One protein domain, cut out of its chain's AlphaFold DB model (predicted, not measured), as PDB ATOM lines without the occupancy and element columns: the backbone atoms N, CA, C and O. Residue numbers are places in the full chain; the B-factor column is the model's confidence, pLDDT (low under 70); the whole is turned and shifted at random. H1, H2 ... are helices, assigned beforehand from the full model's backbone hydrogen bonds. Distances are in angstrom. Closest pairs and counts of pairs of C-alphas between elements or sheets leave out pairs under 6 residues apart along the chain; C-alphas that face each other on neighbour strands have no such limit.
ATOM      1  N   THR A  13     -42.257  10.821 -44.166       61.44
ATOM      2  CA  THR A  13     -43.101  10.178 -43.135       61.44
ATOM      3  C   THR A  13     -43.601  11.147 -42.053       61.44
ATOM      4  O   THR A  13     -44.804  11.146 -41.777       61.44
ATOM      5  N   PRO A  14     -42.759  12.022 -41.462       62.75
ATOM      6  CA  PRO A  14     -43.234  13.036 -40.521       62.75
ATOM      7  C   PRO A  14     -44.194  14.029 -41.185       62.75
ATOM      8  O   PRO A  14     -45.229  14.367 -40.614       62.75
ATOM      9  N   LEU A  15     -43.888  14.454 -42.414       64.25
ATOM     10  CA  LEU A  15     -44.720  15.373 -43.192       64.25
ATOM     11  C   LEU A  15     -46.111  14.793 -43.470       64.25
ATOM     12  O   LEU A  15     -47.125  15.480 -43.354       64.25
ATOM     13  N   PHE A  16     -46.165  13.507 -43.794       66.69
ATOM     14  CA  PHE A  16     -47.404  12.771 -43.985       66.69
ATOM     15  C   PHE A  16     -48.229  12.699 -42.713       66.69
ATOM     16  O   PHE A  16     -49.433  12.936 -42.759       66.69
ATOM     17  N   LEU A  17     -47.592  12.422 -41.576       68.12
ATOM     18  CA  LEU A  17     -48.278  12.372 -40.290       68.12
ATOM     19  C   LEU A  17     -48.903  13.733 -39.944       68.12
ATOM     20  O   LEU A  17     -50.081  13.786 -39.590       68.12
ATOM     21  N   PHE A  18     -48.177  14.836 -40.158       68.00
ATOM     22  CA  PHE A  18     -48.742  16.189 -40.044       68.00
ATOM     23  C   PHE A  18     -49.908  16.425 -41.007       68.00
ATOM     24  O   PHE A  18     -50.896  17.057 -40.638       68.00
ATOM     25  N   THR A  19     -49.832  15.871 -42.216       73.50
ATOM     26  CA  THR A  19     -50.900  15.995 -43.211       73.50
ATOM     27  C   THR A  19     -52.169  15.267 -42.799       73.50
ATOM     28  O   THR A  19     -53.255  15.832 -42.909       73.50
ATOM     29  N   TYR A  20     -52.057  14.056 -42.252       74.50
ATOM     30  CA  TYR A  20     -53.206  13.335 -41.704       74.50
ATOM     31  C   TYR A  20     -53.824  14.057 -40.507       74.50
ATOM     32  O   TYR A  20     -55.051  14.110 -40.399       74.50
ATOM     33  N   ILE A  21     -53.001  14.653 -39.636       77.06
ATOM     34  CA  ILE A  21     -53.488  15.486 -38.531       77.06
ATOM     35  C   ILE A  21     -54.276  16.677 -39.088       77.06
ATOM     36  O   ILE A  21     -55.431  16.860 -38.713       77.06
ATOM     37  N   ASN A  22     -53.711  17.436 -40.030       74.38
ATOM     38  CA  ASN A  22     -54.377  18.600 -40.620       74.38
ATOM     39  C   ASN A  22     -55.667  18.227 -41.361       74.38
ATOM     40  O   ASN A  22     -56.666  18.932 -41.243       74.38
ATOM     41  N   LEU A  23     -55.680  17.099 -42.072       77.00
ATOM     42  CA  LEU A  23     -56.871  16.588 -42.751       77.00
ATOM     43  C   LEU A  23     -57.958  16.179 -41.748       77.00
ATOM     44  O   LEU A  23     -59.129  16.494 -41.941       77.00
ATOM     45  N   THR A  24     -57.573  15.532 -40.648       76.19
ATOM     46  CA  THR A  24     -58.498  15.169 -39.563       76.19
ATOM     47  C   THR A  24     -59.096  16.419 -38.925       76.19
ATOM     48  O   THR A  24     -60.311  16.505 -38.761       76.19
ATOM     49  N   VAL A  25     -58.263  17.417 -38.614       76.62
ATOM     50  CA  VAL A  25     -58.714  18.700 -38.058       76.62
ATOM     51  C   VAL A  25     -59.662  19.406 -39.029       76.62
ATOM     52  O   VAL A  25     -60.707  19.883 -38.600       76.62
ATOM     53  N   PHE A  26     -59.361  19.405 -40.328       77.25
ATOM     54  CA  PHE A  26     -60.231  19.966 -41.362       77.25
ATOM     55  C   PHE A  26     -61.600  19.268 -41.427       77.25
ATOM     56  O   PHE A  26     -62.632  19.939 -41.416       77.25
ATOM     57  N   ILE A  27     -61.630  17.932 -41.431       78.06
ATOM     58  CA  ILE A  27     -62.880  17.151 -41.427       78.06
ATOM     59  C   ILE A  27     -63.697  17.464 -40.166       78.06
ATOM     60  O   ILE A  27     -64.890  17.755 -40.256       78.06
ATOM     61  N   VAL A  28     -63.065  17.459 -38.990       77.12
ATOM     62  CA  VAL A  28     -63.741  17.776 -37.721       77.12
ATOM     63  C   VAL A  28     -64.234  19.225 -37.705       77.12
ATOM     64  O   VAL A  28     -65.327  19.476 -37.204       77.12
ATOM     65  N   ASN A  29     -63.496  20.169 -38.295       77.88
ATOM     66  CA  ASN A  29     -63.920  21.565 -38.415       77.88
ATOM     67  C   ASN A  29     -65.224  21.712 -39.219       77.88
ATOM     68  O   ASN A  29     -66.067  22.530 -38.864       77.88
ATOM     69  N   ILE A  30     -65.412  20.900 -40.266       76.75
ATOM     70  CA  ILE A  30     -66.626  20.916 -41.097       76.75
ATOM     71  C   ILE A  30     -67.789  20.193 -40.411       76.75
ATOM     72  O   ILE A  30     -68.893  20.728 -40.337       76.75
ATOM     73  N   PHE A  31     -67.565  18.969 -39.928       77.88
ATOM     74  CA  PHE A  31     -68.662  18.094 -39.500       77.88
ATOM     75  C   PHE A  31     -68.968  18.165 -38.000       77.88
ATOM     76  O   PHE A  31     -70.099  17.899 -37.598       77.88
ATOM     77  N   GLN A  32     -67.987  18.497 -37.153       82.75
ATOM     78  CA  GLN A  32     -68.122  18.506 -35.689       82.75
ATOM     79  C   GLN A  32     -67.329  19.656 -35.025       82.75
ATOM     80  O   GLN A  32     -66.466  19.417 -34.171       82.75
ATOM     81  N   PRO A  33     -67.648  20.930 -35.332       78.25
ATOM     82  CA  PRO A  33     -66.891  22.094 -34.848       78.25
ATOM     83  C   PRO A  33     -66.854  22.212 -33.312       78.25
ATOM     84  O   PRO A  33     -65.893  22.725 -32.734       78.25
ATOM     85  N   ASN A  34     -67.865  21.675 -32.619       79.44
ATOM     86  CA  ASN A  34     -67.930  21.651 -31.154       79.44
ATOM     87  C   ASN A  34     -66.798  20.825 -30.518       79.44
ATOM     88  O   ASN A  34     -66.301  21.179 -29.443       79.44
ATOM     89  N   ILE A  35     -66.363  19.748 -31.182       80.69
ATOM     90  CA  ILE A  35     -65.228  18.940 -30.726       80.69
ATOM     91  C   ILE A  35     -63.943  19.752 -30.845       80.69
ATOM     92  O   ILE A  35     -63.176  19.818 -29.887       80.69
ATOM     93  N   LEU A  36     -63.744  20.442 -31.970       78.56
ATOM     94  CA  LEU A  36     -62.552  21.258 -32.185       78.56
ATOM     95  C   LEU A  36     -62.453  22.414 -31.177       78.56
ATOM     96  O   LEU A  36     -61.389  22.658 -30.612       78.56
ATOM     97  N   SER A  37     -63.578  23.068 -30.873       79.81
ATOM     98  CA  SER A  37     -63.673  24.070 -29.801       79.81
ATOM     99  C   SER A  37     -63.252  23.502 -28.439       79.81
ATOM    100  O   SER A  37     -62.489  24.131 -27.704       79.81
ATOM    101  N   SER A  38     -63.694  22.285 -28.117       84.31
ATOM    102  CA  SER A  38     -63.357  21.614 -26.856       84.31
ATOM    103  C   SER A  38     -61.876  21.225 -26.786       84.31
ATOM    104  O   SER A  38     -61.231  21.466 -25.764       84.31
ATOM    105  N   ILE A  39     -61.312  20.712 -27.884       82.12
ATOM    106  CA  ILE A  39     -59.879  20.411 -28.010       82.12
ATOM    107  C   ILE A  39     -59.049  21.690 -27.854       82.12
ATOM    108  O   ILE A  39     -58.094  21.704 -27.083       82.12
ATOM    109  N   ASN A  40     -59.434  22.788 -28.508       79.69
ATOM    110  CA  ASN A  40     -58.731  24.066 -28.387       79.69
ATOM    111  C   ASN A  40     -58.745  24.601 -26.950       79.69
ATOM    112  O   ASN A  40     -57.717  25.068 -26.459       79.69
ATOM    113  N   LYS A  41     -59.878  24.493 -26.242       83.50
ATOM    114  CA  LYS A  41     -59.958  24.853 -24.816       83.50
ATOM    115  C   LYS A  41     -59.026  23.990 -23.970       83.50
ATOM    116  O   LYS A  41     -58.280  24.533 -23.161       83.50
ATOM    117  N   LEU A  42     -59.030  22.674 -24.186       85.81
ATOM    118  CA  LEU A  42     -58.150  21.744 -23.479       85.81
ATOM    119  C   LEU A  42     -56.671  22.074 -23.724       85.81
ATOM    120  O   LEU A  42     -55.904  22.200 -22.772       85.81
ATOM    121  N   MET A  43     -56.279  22.283 -24.982       81.25
ATOM    122  CA  MET A  43     -54.906  22.635 -25.354       81.25
ATOM    123  C   MET A  43     -54.473  23.971 -24.751       81.25
ATOM    124  O   MET A  43     -53.350  24.088 -24.259       81.25
ATOM    125  N   ASN A  44     -55.355  24.970 -24.730       82.31
ATOM    126  CA  ASN A  44     -55.079  26.255 -24.091       82.31
ATOM    127  C   ASN A  44     -54.882  26.126 -22.575       82.31
ATOM    128  O   ASN A  44     -53.999  26.786 -22.030       82.31
ATOM    129  N   ILE A  45     -55.642  25.251 -21.907       89.81
ATOM    130  CA  ILE A  45     -55.462  24.950 -20.478       89.81
ATOM    131  C   ILE A  45     -54.109  24.264 -20.245       89.81
ATOM    132  O   ILE A  45     -53.324  24.739 -19.428       89.81
ATOM    133  N   ILE A  46     -53.805  23.195 -20.993       89.19
ATOM    134  CA  ILE A  46     -52.561  22.417 -20.835       89.19
ATOM    135  C   ILE A  46     -51.326  23.281 -21.110       89.19
ATOM    136  O   ILE A  46     -50.320  23.178 -20.413       89.19
ATOM    137  N   THR A  47     -51.396  24.151 -22.118       81.94
ATOM    138  CA  THR A  47     -50.259  24.981 -22.547       81.94
ATOM    139  C   THR A  47     -50.234  26.369 -21.921       81.94
ATOM    140  O   THR A  47     -49.405  27.191 -22.305       81.94
ATOM    141  N   ASN A  48     -51.135  26.663 -20.978       87.00
ATOM    142  CA  ASN A  48     -51.274  27.983 -20.360       87.00
ATOM    143  C   ASN A  48     -51.334  29.131 -21.396       87.00
ATOM    144  O   ASN A  48     -50.644  30.150 -21.294       87.00
ATOM    145  N   ASN A  49     -52.130  28.935 -22.452       82.38
ATOM    146  CA  ASN A  49     -52.290  29.839 -23.599       82.38
ATOM    147  C   ASN A  49     -50.996  30.167 -24.373       82.38
ATOM    148  O   ASN A  49     -50.985  31.105 -25.174       82.38
ATOM    149  N   TYR A  50     -49.902  29.432 -24.165       81.31
ATOM    150  CA  TYR A  50     -48.624  29.700 -24.826       81.31
ATOM    151  C   TYR A  50     -48.722  29.552 -26.349       81.31
ATOM    152  O   TYR A  50     -48.290  30.443 -27.080       81.31
ATOM    153  N   ILE A  51     -49.377  28.487 -26.829       71.19
ATOM    154  CA  ILE A  51     -49.587  28.258 -28.268       71.19
ATOM    155  C   ILE A  51     -50.383  29.412 -28.882       71.19
ATOM    156  O   ILE A  51     -49.953  29.987 -29.876       71.19
ATOM    157  N   SER A  52     -51.497  29.803 -28.251       74.56
ATOM    158  CA  SER A  52     -52.328  30.919 -28.720       74.56
ATOM    159  C   SER A  52     -51.555  32.240 -28.782       74.56
ATOM    160  O   SER A  52     -51.777  33.028 -29.698       74.56
ATOM    161  N   LYS A  53     -50.626  32.488 -27.850       79.00
ATOM    162  CA  LYS A  53     -49.770  33.684 -27.876       79.00
ATOM    163  C   LYS A  53     -48.783  33.672 -29.043       79.00
ATOM    164  O   LYS A  53     -48.586  34.718 -29.651       79.00
ATOM    165  N   ILE A  54     -48.190  32.519 -29.362       76.00
ATOM    166  CA  ILE A  54     -47.247  32.389 -30.484       76.00
ATOM    167  C   ILE A  54     -47.966  32.553 -31.822       76.00
ATOM    168  O   ILE A  54     -47.480  33.257 -32.705       76.00
ATOM    169  N   THR A  55     -49.131  31.927 -31.981       71.44
ATOM    170  CA  THR A  55     -49.851  31.923 -33.259       71.44
ATOM    171  C   THR A  55     -50.655  33.196 -33.511       71.44
ATOM    172  O   THR A  55     -51.075  33.420 -34.642       71.44
ATOM    173  N   LYS A  56     -50.821  34.075 -32.508       71.25
ATOM    174  CA  LYS A  56     -51.593  35.327 -32.620       71.25
ATOM    175  C   LYS A  56     -51.110  36.260 -33.738       71.25
ATOM    176  O   LYS A  56     -51.901  37.038 -34.258       71.25
ATOM    177  N   ASN A  57     -49.831  36.177 -34.098       71.75
ATOM    178  CA  ASN A  57     -49.231  37.018 -35.134       71.75
ATOM    179  C   ASN A  57     -49.327  36.419 -36.546       71.75
ATOM    180  O   ASN A  57     -48.905  37.064 -37.501       71.75
ATOM    181  N   ILE A  58     -49.853  35.200 -36.696       77.69
ATOM    182  CA  ILE A  58     -50.041  34.575 -38.007       77.69
ATOM    183  C   ILE A  58     -51.349  35.109 -38.592       77.69
ATOM    184  O   ILE A  58     -52.436  34.696 -38.187       77.69
ATOM    185  N   THR A  59     -51.245  36.054 -39.524       82.31
ATOM    186  CA  THR A  59     -52.396  36.599 -40.251       82.31
ATOM    187  C   THR A  59     -52.719  35.762 -41.487       82.31
ATOM    188  O   THR A  59     -51.890  34.998 -41.986       82.31
ATOM    189  N   TYR A  60     -53.945  35.917 -41.994       80.44
ATOM    190  CA  TYR A  60     -54.375  35.300 -43.250       80.44
ATOM    191  C   TYR A  60     -53.460  35.684 -44.423       80.44
ATOM    192  O   TYR A  60     -53.067  34.809 -45.189       80.44
ATOM    193  N   ASP A  61     -53.055  36.955 -44.510       82.00
ATOM    194  CA  ASP A  61     -52.184  37.455 -45.582       82.00
ATOM    195  C   ASP A  61     -50.827  36.738 -45.597       82.00
ATOM    196  O   ASP A  61     -50.390  36.271 -46.644       82.00
ATOM    197  N   ILE A  62     -50.215  36.526 -44.423       85.81
ATOM    198  CA  ILE A  62     -48.946  35.784 -44.303       85.81
ATOM    199  C   ILE A  62     -49.102  34.347 -44.815       85.81
ATOM    200  O   ILE A  62     -48.206  33.815 -45.472       85.81
ATOM    201  N   LEU A  63     -50.230  33.698 -44.516       84.19
ATOM    202  CA  LEU A  63     -50.497  32.339 -44.988       84.19
ATOM    203  C   LEU A  63     -50.740  32.294 -46.501       84.19
ATOM    204  O   LEU A  63     -50.276  31.358 -47.153       84.19
ATOM    205  N   MET A  64     -51.421  33.294 -47.064       84.62
ATOM    206  CA  MET A  64     -51.625  33.409 -48.512       84.62
ATOM    207  C   MET A  64     -50.314  33.662 -49.257       84.62
ATOM    208  O   MET A  64     -50.055  33.003 -50.263       84.62
ATOM    209  N   ASP A  65     -49.457  34.544 -48.747       85.31
ATOM    210  CA  ASP A  65     -48.130  34.785 -49.320       85.31
ATOM    211  C   ASP A  65     -47.270  33.515 -49.275       85.31
ATOM    212  O   ASP A  65     -46.605  33.166 -50.254       85.31
ATOM    213  N   LEU A  66     -47.339  32.765 -48.168       87.75
ATOM    214  CA  LEU A  66     -46.663  31.476 -48.038       87.75
ATOM    215  C   LEU A  66     -47.203  30.450 -49.048       87.75
ATOM    216  O   LEU A  66     -46.418  29.743 -49.680       87.75
ATOM    217  N   TYR A  67     -48.523  30.383 -49.239       86.94
ATOM    218  CA  TYR A  67     -49.150  29.517 -50.243       86.94
ATOM    219  C   TYR A  67     -48.660  29.846 -51.660       86.94
ATOM    220  O   TYR A  67     -48.323  28.940 -52.425       86.94
ATOM    221  N   TRP A  68     -48.578  31.128 -52.024       86.00
ATOM    222  CA  TRP A  68     -48.065  31.538 -53.335       86.00
ATOM    223  C   TRP A  68     -46.576  31.239 -53.497       86.00
ATOM    224  O   TRP A  68     -46.160  30.747 -54.546       86.00
ATOM    225  N   PHE A  69     -45.776  31.460 -52.454       88.12
ATOM    226  CA  PHE A  69     -44.356  31.113 -52.458       88.12
ATOM    227  C   PHE A  69     -44.129  29.632 -52.794       88.12
ATOM    228  O   PHE A  69     -43.368  29.313 -53.712       88.12
ATOM    229  N   TYR A  70     -44.826  28.723 -52.106       85.38
ATOM    230  CA  TYR A  70     -44.717  27.287 -52.371       85.38
ATOM    231  C   TYR A  70     -45.269  26.907 -53.752       85.38
ATOM    232  O   TYR A  70     -44.663  26.072 -54.426       85.38
ATOM    233  N   PHE A  71     -46.344  27.551 -54.223       86.00
ATOM    234  CA  PHE A  71     -46.859  27.354 -55.583       86.00
ATOM    235  C   PHE A  71     -45.795  27.650 -56.651       86.00
ATOM    236  O   PHE A  71     -45.552  26.825 -57.538       86.00
ATOM    237  N   TYR A  72     -45.098  28.785 -56.547       87.06
ATOM    238  CA  TYR A  72     -44.008  29.113 -57.470       87.06
ATOM    239  C   TYR A  72     -42.843  28.129 -57.357       87.06
ATOM    240  O   TYR A  72     -42.286  27.709 -58.374       87.06
ATOM    241  N   LEU A  73     -42.499  27.713 -56.138       88.06
ATOM    242  CA  LEU A  73     -41.407  26.773 -55.900       88.06
ATOM    243  C   LEU A  73     -41.690  25.389 -56.512       88.06
ATOM    244  O   LEU A  73     -40.790  24.774 -57.091       88.06
ATOM    245  N   ILE A  74     -42.946  24.930 -56.463       87.19
ATOM    246  CA  ILE A  74     -43.421  23.725 -57.163       87.19
ATOM    247  C   ILE A  74     -43.240  23.880 -58.676       87.19
ATOM    248  O   ILE A  74     -42.711  22.971 -59.320       87.19
ATOM    249  N   GLY A  75     -43.620  25.031 -59.242       84.81
ATOM    250  CA  GLY A  75     -43.444  25.323 -60.669       84.81
ATOM    251  C   GLY A  75     -41.980  25.266 -61.116       84.81
ATOM    252  O   GLY A  75     -41.656  24.623 -62.116       84.81
ATOM    253  N   VAL A  76     -41.070  25.860 -60.336       87.50
ATOM    254  CA  VAL A  76     -39.619  25.791 -60.593       87.50
ATOM    255  C   VAL A  76     -39.110  24.352 -60.497       87.50
ATOM    256  O   VAL A  76     -38.356  23.903 -61.361       87.50
ATOM    257  N   CYS A  77     -39.541  23.601 -59.480       87.94
ATOM    258  CA  CYS A  77     -39.149  22.205 -59.296       87.94
ATOM    259  C   CYS A  77     -39.604  21.320 -60.472       87.94
ATOM    260  O   CYS A  77     -38.826  20.501 -60.961       87.94
ATOM    261  N   LEU A  78     -40.820  21.542 -60.985       87.50
ATOM    262  CA  LEU A  78     -41.332  20.870 -62.180       87.50
ATOM    263  C   LEU A  78     -40.485  21.194 -63.419       87.50
ATOM    264  O   LEU A  78     -40.119  20.287 -64.165       87.50
ATOM    265  N   GLY A  79     -40.121  22.464 -63.617       88.12
ATOM    266  CA  GLY A  79     -39.232  22.873 -64.707       88.12
ATOM    267  C   GLY A  79     -37.869  22.176 -64.642       88.12
ATOM    268  O   GLY A  79     -37.404  21.618 -65.638       88.12
ATOM    269  N   LEU A  80     -37.261  22.124 -63.453       87.81
ATOM    270  CA  LEU A  80     -35.999  21.411 -63.222       87.81
ATOM    271  C   LEU A  80     -36.125  19.908 -63.490       87.81
ATOM    272  O   LEU A  80     -35.219  19.316 -64.076       87.81
ATOM    273  N   PHE A  81     -37.242  19.294 -63.092       87.06
ATOM    274  CA  PHE A  81     -37.513  17.886 -63.364       87.06
ATOM    275  C   PHE A  81     -37.575  17.603 -64.869       87.06
ATOM    276  O   PHE A  81     -36.927  16.668 -65.337       87.06
ATOM    277  N   LEU A  82     -38.292  18.432 -65.636       88.25
ATOM    278  CA  LEU A  82     -38.412  18.281 -67.089       88.25
ATOM    279  C   LEU A  82     -37.061  18.436 -67.797       88.25
ATOM    280  O   LEU A  82     -36.705  17.601 -68.629       88.25
ATOM    281  N   ILE A  83     -36.273  19.451 -67.426       88.81
ATOM    282  CA  ILE A  83     -34.924  19.660 -67.977       88.81
ATOM    283  C   ILE A  83     -34.029  18.457 -67.663       88.81
ATOM    284  O   ILE A  83     -33.369  17.918 -68.554       88.81
ATOM    285  N   ALA A  84     -34.033  17.995 -66.410       85.56
ATOM    286  CA  ALA A  84     -33.259  16.828 -66.006       85.56
ATOM    287  C   ALA A  84     -33.703  15.557 -66.749       85.56
ATOM    288  O   ALA A  84     -32.863  14.718 -67.068       85.56
ATOM    289  N   ALA A  85     -34.999  15.412 -67.045       84.75
ATOM    290  CA  ALA A  85     -35.537  14.246 -67.738       84.75
ATOM    291  C   ALA A  85     -35.052  14.201 -69.189       84.75
ATOM    292  O   ALA A  85     -34.584  13.158 -69.646       84.75
ATOM    293  N   ILE A  86     -35.078  15.346 -69.877       87.94
ATOM    294  CA  ILE A  86     -34.534  15.493 -71.232       87.94
ATOM    295  C   ILE A  86     -33.036  15.165 -71.233       87.94
ATOM    296  O   ILE A  86     -32.585  14.316 -71.995       87.94
ATOM    297  N   LEU A  87     -32.257  15.765 -70.329       87.12
ATOM    298  CA  LEU A  87     -30.809  15.525 -70.238       87.12
ATOM    299  C   LEU A  87     -30.459  14.076 -69.861       87.12
ATOM    300  O   LEU A  87     -29.419  13.559 -70.276       87.12
ATOM    301  N   SER A  88     -31.327  13.396 -69.108       84.62
ATOM    302  CA  SER A  88     -31.172  11.974 -68.805       84.62
ATOM    303  C   SER A  88     -31.348  11.094 -70.042       84.62
ATOM    304  O   SER A  88     -30.675  10.070 -70.122       84.62
ATOM    305  N   GLN A  89     -32.199  11.468 -71.006       85.69
ATOM    306  CA  GLN A  89     -32.325  10.724 -72.270       85.69
ATOM    307  C   GLN A  89     -31.037  10.793 -73.101       85.69
ATOM    308  O   GLN A  89     -30.694   9.838 -73.790       85.69
ATOM    309  N   PHE A  90     -30.285  11.888 -72.977       88.75
ATOM    310  CA  PHE A  90     -28.971  12.057 -73.599       88.75
ATOM    311  C   PHE A  90     -27.817  11.484 -72.756       88.75
ATOM    312  O   PHE A  90     -26.660  11.820 -73.004       88.75
ATOM    313  N   ASN A  91     -28.098  10.669 -71.729       82.25
ATOM    314  CA  ASN A  91     -27.109  10.122 -70.785       82.25
ATOM    315  C   ASN A  91     -26.187  11.181 -70.145       82.25
ATOM    316  O   ASN A  91     -25.100  10.865 -69.663       82.25
ATOM    317  N   THR A  92     -26.611  12.447 -70.122       81.94
ATOM    318  CA  THR A  92     -25.802  13.569 -69.618       81.94
ATOM    319  C   THR A  92     -25.926  13.712 -68.097       81.94
ATOM    320  O   THR A  92     -25.073  14.310 -67.445       81.94
ATOM    321  N   ILE A  93     -26.985  13.146 -67.504       79.56
ATOM    322  CA  ILE A  93     -27.264  13.201 -66.066       79.56
ATOM    323  C   ILE A  93     -27.581  11.802 -65.538       79.56
ATOM    324  O   ILE A  93     -28.230  10.998 -66.202       79.56
ATOM    325  N   ASN A  94     -27.150  11.527 -64.303       77.00
ATOM    326  CA  ASN A  94     -27.479  10.294 -63.597       77.00
ATOM    327  C   ASN A  94     -28.995  10.219 -63.295       77.00
ATOM    328  O   ASN A  94     -29.503  11.101 -62.590       77.00
ATOM    329  N   PRO A  95     -29.707   9.158 -63.716       73.44
ATOM    330  CA  PRO A  95     -31.145   8.997 -63.482       73.44
ATOM    331  C   PRO A  95     -31.541   8.978 -61.994       73.44
ATOM    332  O   PRO A  95     -32.674   9.313 -61.656       73.44
ATOM    333  N   LEU A  96     -30.618   8.690 -61.069       75.06
ATOM    334  CA  LEU A  96     -30.868   8.835 -59.627       75.06
ATOM    335  C   LEU A  96     -31.218  10.278 -59.225       75.06
ATOM    336  O   LEU A  96     -31.990  10.492 -58.289       75.06
ATOM    337  N   ARG A  97     -30.706  11.286 -59.943       75.25
ATOM    338  CA  ARG A  97     -31.038  12.698 -59.689       75.25
ATOM    339  C   ARG A  97     -32.504  13.004 -59.989       75.25
ATOM    340  O   ARG A  97     -33.087  13.812 -59.273       75.25
ATOM    341  N   LEU A  98     -33.113  12.324 -60.963       78.19
ATOM    342  CA  LEU A  98     -34.545  12.453 -61.247       78.19
ATOM    343  C   LEU A  98     -35.393  11.962 -60.082       78.19
ATOM    344  O   LEU A  98     -36.333  12.643 -59.687       78.19
ATOM    345  N   ALA A  99     -35.026  10.822 -59.492       72.12
ATOM    346  CA  ALA A  99     -35.717  10.296 -58.319       72.12
ATOM    347  C   ALA A  99     -35.629  11.265 -57.128       72.12
ATOM    348  O   ALA A  99     -36.609  11.452 -56.411       72.12
ATOM    349  N   HIS A 100     -34.482  11.929 -56.944       75.00
ATOM    350  CA  HIS A 100     -34.332  12.939 -55.898       75.00
ATOM    351  C   HIS A 100     -35.210  14.164 -56.172       75.00
ATOM    352  O   HIS A 100     -35.979  14.543 -55.295       75.00
ATOM    353  N   ILE A 101     -35.144  14.761 -57.371       80.12
ATOM    354  CA  ILE A 101     -35.972  15.927 -57.740       80.12
ATOM    355  C   ILE A 101     -37.461  15.596 -57.591       80.12
ATOM    356  O   ILE A 101     -38.216  16.400 -57.055       80.12
ATOM    357  N   PHE A 102     -37.870  14.392 -57.984       79.56
ATOM    358  CA  PHE A 102     -39.236  13.916 -57.800       79.56
ATOM    359  C   PHE A 102     -39.636  13.835 -56.317       79.56
ATOM    360  O   PHE A 102     -40.717  14.285 -55.951       79.56
ATOM    361  N   GLY A 103     -38.750  13.346 -55.442       74.19
ATOM    362  CA  GLY A 103     -38.971  13.361 -53.992       74.19
ATOM    363  C   GLY A 103     -39.111  14.777 -53.411       74.19
ATOM    364  O   GLY A 103     -39.976  15.018 -52.569       74.19
ATOM    365  N   TRP A 104     -38.316  15.740 -53.894       78.69
ATOM    366  CA  TRP A 104     -38.454  17.156 -53.520       78.69
ATOM    367  C   TRP A 104     -39.786  17.738 -53.991       78.69
ATOM    368  O   TRP A 104     -40.496  18.352 -53.198       78.69
ATOM    369  N   PHE A 105     -40.152  17.497 -55.249       82.06
ATOM    370  CA  PHE A 105     -41.426  17.921 -55.829       82.06
ATOM    371  C   PHE A 105     -42.612  17.431 -54.992       82.06
ATOM    372  O   PHE A 105     -43.496  18.203 -54.627       82.06
ATOM    373  N   ILE A 106     -42.574  16.161 -54.604       76.81
ATOM    374  CA  ILE A 106     -43.550  15.544 -53.713       76.81
ATOM    375  C   ILE A 106     -43.638  16.261 -52.360       76.81
ATOM    376  O   ILE A 106     -44.734  16.600 -51.916       76.81
ATOM    377  N   SER A 107     -42.503  16.498 -51.697       77.81
ATOM    378  CA  SER A 107     -42.482  17.159 -50.385       77.81
ATOM    379  C   SER A 107     -43.133  18.544 -50.452       77.81
ATOM    380  O   SER A 107     -43.948  18.910 -49.604       77.81
ATOM    381  N   LEU A 108     -42.845  19.288 -51.522       82.88
ATOM    382  CA  LEU A 108     -43.411  20.612 -51.765       82.88
ATOM    383  C   LEU A 108     -44.924  20.577 -51.981       82.88
ATOM    384  O   LEU A 108     -45.632  21.413 -51.424       82.88
ATOM    385  N   LEU A 109     -45.427  19.593 -52.726       80.69
ATOM    386  CA  LEU A 109     -46.865  19.398 -52.921       80.69
ATOM    387  C   LEU A 109     -47.587  19.095 -51.603       80.69
ATOM    388  O   LEU A 109     -48.657  19.645 -51.342       80.69
ATOM    389  N   VAL A 110     -46.992  18.263 -50.746       77.69
ATOM    390  CA  VAL A 110     -47.557  17.958 -49.424       77.69
ATOM    391  C   VAL A 110     -47.536  19.197 -48.521       77.69
ATOM    392  O   VAL A 110     -48.518  19.471 -47.830       77.69
ATOM    393  N   HIS A 111     -46.467  19.995 -48.544       80.69
ATOM    394  CA  HIS A 111     -46.431  21.277 -47.834       80.69
ATOM    395  C   HIS A 111     -47.522  22.242 -48.315       80.69
ATOM    396  O   HIS A 111     -48.262  22.779 -47.489       80.69
ATOM    397  N   GLN A 112     -47.668  22.410 -49.631       85.19
ATOM    398  CA  GLN A 112     -48.694  23.265 -50.232       85.19
ATOM    399  C   GLN A 112     -50.103  22.836 -49.814       85.19
ATOM    400  O   GLN A 112     -50.935  23.670 -49.453       85.19
ATOM    401  N   PHE A 113     -50.357  21.528 -49.806       82.25
ATOM    402  CA  PHE A 113     -51.632  20.965 -49.377       82.25
ATOM    403  C   PHE A 113     -51.932  21.253 -47.898       82.25
ATOM    404  O   PHE A 113     -53.048  21.638 -47.556       82.25
ATOM    405  N   ASN A 114     -50.938  21.151 -47.012       81.06
ATOM    406  CA  ASN A 114     -51.106  21.500 -45.598       81.06
ATOM    407  C   ASN A 114     -51.446  22.977 -45.388       81.06
ATOM    408  O   ASN A 114     -52.350  23.297 -44.616       81.06
ATOM    409  N   ILE A 115     -50.748  23.873 -46.087       83.19
ATOM    410  CA  ILE A 115     -51.008  25.316 -46.015       83.19
ATOM    411  C   ILE A 115     -52.430  25.611 -46.511       83.19
ATOM    412  O   ILE A 115     -53.174  26.336 -45.854       83.19
ATOM    413  N   MET A 116     -52.849  24.980 -47.610       84.19
ATOM    414  CA  MET A 116     -54.210  25.087 -48.138       84.19
ATOM    415  C   MET A 116     -55.275  24.685 -47.107       84.19
ATOM    416  O   MET A 116     -56.238  25.428 -46.911       84.19
ATOM    417  N   LEU A 117     -55.096  23.545 -46.425       79.12
ATOM    418  CA  LEU A 117     -56.015  23.090 -45.375       79.12
ATOM    419  C   LEU A 117     -56.120  24.118 -44.243       79.12
ATOM    420  O   LEU A 117     -57.226  24.444 -43.817       79.12
ATOM    421  N   ILE A 118     -54.988  24.667 -43.788       77.81
ATOM    422  CA  ILE A 118     -54.956  25.703 -42.743       77.81
ATOM    423  C   ILE A 118     -55.742  26.939 -43.178       77.81
ATOM    424  O   ILE A 118     -56.567  27.443 -42.415       77.81
ATOM    425  N   ILE A 119     -55.548  27.400 -44.413       79.88
ATOM    426  CA  ILE A 119     -56.246  28.588 -44.902       79.88
ATOM    427  C   ILE A 119     -57.754  28.335 -45.032       79.88
ATOM    428  O   ILE A 119     -58.544  29.183 -44.618       79.88
ATOM    429  N   MET A 120     -58.174  27.165 -45.528       75.88
ATOM    430  CA  MET A 120     -59.596  26.797 -45.620       75.88
ATOM    431  C   MET A 120     -60.293  26.725 -44.253       75.88
ATOM    432  O   MET A 120     -61.497  26.974 -44.163       75.88
ATOM    433  N   MET A 121     -59.556  26.391 -43.189       74.06
ATOM    434  CA  MET A 121     -60.080  26.404 -41.819       74.06
ATOM    435  C   MET A 121     -60.253  27.824 -41.260       74.06
ATOM    436  O   MET A 121     -61.116  28.028 -40.414       74.06
ATOM    437  N   ILE A 122     -59.458  28.793 -41.728       74.81
ATOM    438  CA  ILE A 122     -59.508  30.200 -41.290       74.81
ATOM    439  C   ILE A 122     -60.514  31.009 -42.119       74.81
ATOM    440  O   ILE A 122     -61.224  31.855 -41.578       74.81
ATOM    441  N   SER A 123     -60.594  30.756 -43.426       68.44
ATOM    442  CA  SER A 123     -61.504  31.437 -44.346       68.44
ATOM    443  C   SER A 123     -62.131  30.413 -45.298       68.44
ATOM    444  O   SER A 123     -61.450  29.830 -46.146       68.44
ATOM    445  N   HIS A 124     -63.446  30.216 -45.187       58.03
ATOM    446  CA  HIS A 124     -64.197  29.242 -45.986       58.03
ATOM    447  C   HIS A 124     -64.219  29.526 -47.504       58.03
ATOM    448  O   HIS A 124     -64.660  28.670 -48.267       58.03
ATOM    449  N   SER A 125     -63.754  30.691 -47.971       55.25
ATOM    450  CA  SER A 125     -63.883  31.131 -49.372       55.25
ATOM    451  C   SER A 125     -62.743  30.705 -50.304       55.25
ATOM    452  O   SER A 125     -62.753  31.058 -51.481       55.25
ATOM    453  N   MET A 126     -61.785  29.903 -49.841       52.06
ATOM    454  CA  MET A 126     -60.697  29.378 -50.678       52.06
ATOM    455  C   MET A 126     -61.146  28.202 -51.564       52.06
ATOM    456  O   MET A 126     -60.435  27.218 -51.701       52.06
ATOM    457  N   PHE A 127     -62.323  28.251 -52.181       50.03
ATOM    458  CA  PHE A 127     -62.716  27.256 -53.184       50.03
ATOM    459  C   PHE A 127     -62.350  27.782 -54.576       50.03
ATOM    460  O   PHE A 127     -63.131  28.481 -55.213       50.03
ATOM    461  N   SER A 128     -61.132  27.486 -55.040       56.47
ATOM    462  CA  SER A 128     -60.721  27.717 -56.430       56.47
ATOM    463  C   SER A 128     -60.340  26.394 -57.095       56.47
ATOM    464  O   SER A 128     -59.967  25.431 -56.420       56.47
ATOM    465  N   GLU A 129     -60.416  26.344 -58.423       53.19
ATOM    466  CA  GLU A 129     -60.060  25.178 -59.246       53.19
ATOM    467  C   GLU A 129     -58.647  24.633 -58.943       53.19
ATOM    468  O   GLU A 129     -58.406  23.428 -59.014       53.19
ATOM    469  N   LEU A 130     -57.732  25.498 -58.490       55.16
ATOM    470  CA  LEU A 130     -56.367  25.136 -58.086       55.16
ATOM    471  C   LEU A 130     -56.324  24.225 -56.847       55.16
ATOM    472  O   LEU A 130     -55.411  23.411 -56.702       55.16
ATOM    473  N   ASN A 131     -57.324  24.303 -55.969       62.16
ATOM    474  CA  ASN A 131     -57.381  23.468 -54.770       62.16
ATOM    475  C   ASN A 131     -57.844  22.043 -55.077       62.16
ATOM    476  O   ASN A 131     -57.365  21.104 -54.443       62.16
ATOM    477  N   TYR A 132     -58.667  21.852 -56.115       63.28
ATOM    478  CA  TYR A 132     -58.959  20.515 -56.633       63.28
ATOM    479  C   TYR A 132     -57.695  19.832 -57.153       63.28
ATOM    480  O   TYR A 132     -57.459  18.673 -56.826       63.28
ATOM    481  N   ILE A 133     -56.842  20.563 -57.878       63.34
ATOM    482  CA  ILE A 133     -55.564  20.041 -58.380       63.34
ATOM    483  C   ILE A 133     -54.674  19.584 -57.214       63.34
ATOM    484  O   ILE A 133     -54.162  18.464 -57.241       63.34
ATOM    485  N   ASN A 134     -54.553  20.387 -56.152       63.31
ATOM    486  CA  ASN A 134     -53.783  20.013 -54.960       63.31
ATOM    487  C   ASN A 134     -54.348  18.767 -54.253       63.31
ATOM    488  O   ASN A 134     -53.579  17.883 -53.873       63.31
ATOM    489  N   ILE A 135     -55.676  18.657 -54.112       67.06
ATOM    490  CA  ILE A 135     -56.338  17.478 -53.523       67.06
ATOM    491  C   ILE A 135     -56.087  16.234 -54.382       67.06
ATOM    492  O   ILE A 135     -55.707  15.185 -53.860       67.06
ATOM    493  N   THR A 136     -56.273  16.332 -55.699       68.25
ATOM    494  CA  THR A 136     -56.076  15.211 -56.625       68.25
ATOM    495  C   THR A 136     -54.627  14.732 -56.617       68.25
ATOM    496  O   THR A 136     -54.385  13.526 -56.560       68.25
ATOM    497  N   ILE A 137     -53.662  15.655 -56.612       65.81
ATOM    498  CA  ILE A 137     -52.236  15.322 -56.529       65.81
ATOM    499  C   ILE A 137     -51.913  14.650 -55.190       65.81
ATOM    500  O   ILE A 137     -51.207  13.641 -55.173       65.81
ATOM    501  N   PHE A 138     -52.467  15.142 -54.079       69.00
ATOM    502  CA  PHE A 138     -52.285  14.522 -52.767       69.00
ATOM    503  C   PHE A 138     -52.869  13.100 -52.692       69.00
ATOM    504  O   PHE A 138     -52.221  12.199 -52.156       69.00
ATOM    505  N   LEU A 139     -54.061  12.865 -53.255       71.38
ATOM    506  CA  LEU A 139     -54.684  11.535 -53.298       71.38
ATOM    507  C   LEU A 139     -53.893  10.560 -54.174       71.38
ATOM    508  O   LEU A 139     -53.612   9.439 -53.746       71.38
ATOM    509  N   LEU A 140     -53.486  10.993 -55.371       69.00
ATOM    510  CA  LEU A 140     -52.628  10.211 -56.266       69.00
ATOM    511  C   LEU A 140     -51.315   9.841 -55.569       69.00
ATOM    512  O   LEU A 140     -50.843   8.708 -55.662       69.00
ATOM    513  N   PHE A 141     -50.738  10.787 -54.836       65.38
ATOM    514  CA  PHE A 141     -49.498  10.570 -54.118       65.38
ATOM    515  C   PHE A 141     -49.663   9.645 -52.904       65.38
ATOM    516  O   PHE A 141     -48.860   8.734 -52.726       65.38
ATOM    517  N   SER A 142     -50.729   9.803 -52.117       65.44
ATOM    518  CA  SER A 142     -51.068   8.894 -51.011       65.44
ATOM    519  C   SER A 142     -51.277   7.463 -51.512       65.44
ATOM    520  O   SER A 142     -50.827   6.508 -50.880       65.44
ATOM    521  N   TYR A 143     -51.885   7.307 -52.691       68.38
ATOM    522  CA  TYR A 143     -51.989   6.019 -53.366       68.38
ATOM    523  C   TYR A 143     -50.612   5.444 -53.725       68.38
ATOM    524  O   TYR A 143     -50.332   4.291 -53.399       68.38
ATOM    525  N   ILE A 144     -49.725   6.238 -54.339       65.75
ATOM    526  CA  ILE A 144     -48.350   5.815 -54.660       65.75
ATOM    527  C   ILE A 144     -47.587   5.423 -53.385       65.75
ATOM    528  O   ILE A 144     -46.936   4.381 -53.375       65.75
ATOM    529  N   TYR A 145     -47.704   6.209 -52.309       64.62
ATOM    530  CA  TYR A 145     -47.105   5.935 -51.000       64.62
ATOM    531  C   TYR A 145     -47.549   4.576 -50.454       64.62
ATOM    532  O   TYR A 145     -46.707   3.718 -50.192       64.62
ATOM    533  N   LEU A 146     -48.862   4.353 -50.336       63.84
ATOM    534  CA  LEU A 146     -49.411   3.116 -49.775       63.84
ATOM    535  C   LEU A 146     -49.004   1.899 -50.608       63.84
ATOM    536  O   LEU A 146     -48.646   0.863 -50.058       63.84
ATOM    537  N   ARG A 147     -48.972   2.045 -51.937       61.84
ATOM    538  CA  ARG A 147     -48.568   0.970 -52.852       61.84
ATOM    539  C   ARG A 147     -47.061   0.716 -52.878       61.84
ATOM    540  O   ARG A 147     -46.625  -0.320 -53.369       61.84
ATOM    541  N   SER A 148     -46.261   1.660 -52.392       57.69
ATOM    542  CA  SER A 148     -44.803   1.540 -52.346       57.69
ATOM    543  C   SER A 148     -44.298   0.723 -51.149       57.69
ATOM    544  O   SER A 148     -43.154   0.271 -51.167       57.69
ATOM    545  N   TYR A 149     -45.153   0.479 -50.146       52.12
ATOM    546  CA  TYR A 149     -44.800  -0.223 -48.907       52.12
ATOM    547  C   TYR A 149     -44.768  -1.765 -49.038       52.12
ATOM    548  O   TYR A 149     -44.298  -2.440 -48.130       52.12
TER     549      TYR A 149
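What this domain is: This is residues 13 to 149 of the 158 residues of an uncharacterized protein of Staphylococcus delphini (UniProt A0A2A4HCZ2). A long helical hairpin, H4 and H5, makes the body; H1 packs on H5, H6 crosses H5 steeply, and H2 and H3 make a loose bridge at one end. It is all helix: 137 residues printed with six named helices, H1 to H6, loose, radius of gyration of the C-alphas 18.2 A, spans 60 by 34 by 29 A.

How they stand to each other: H1, residues 13 to 31, touches H5, residues 96 to 122, at Thr 19 and Asn 114, closest C-alphas 6.0 A, a shallow tilt of 25 degrees. H2, residues 33 to 46, touches H1 with residues 35 to 36 alone, closest C-alphas Leu 36 and Asn 29, 6.4 A. H3, residues 50 to 55, and H2 only just touch, only at the corner, with 3 pairs of C-alphas within 8 A, the closest Ser 52 and Asn 44, 7.1 A. H4, residues 60 to 89, forms a hairpin with H5, a shallow tilt of 19 degrees, closest C-alphas Cys 77 and Phe 105, 6.0 A. H6, residues 129 to 148, touches H5 residues 106 to 116 alone, a steep tilt of 51 degrees, closest C-alphas Asn 134 and Phe 113, 6.1 A. In H1 to H6 every O i to N i+4 pair is within hydrogen-bond range.

Where its parts are: H1 begins at C-alpha 13 (-43.101, 10.178, -43.135). H4 is 44.0 A long, H5 40.2 A. H6 ends at C-alpha 148 (-44.803, 1.540, -52.346).

The domain as a whole: The farthest C-alphas, Ile 45 and Phe 90, are 60.7 A apart. The printed part has no cut and no long link. pLDDT is under 70 at residues 13 to 18, 123 to 138 and 140 to 149.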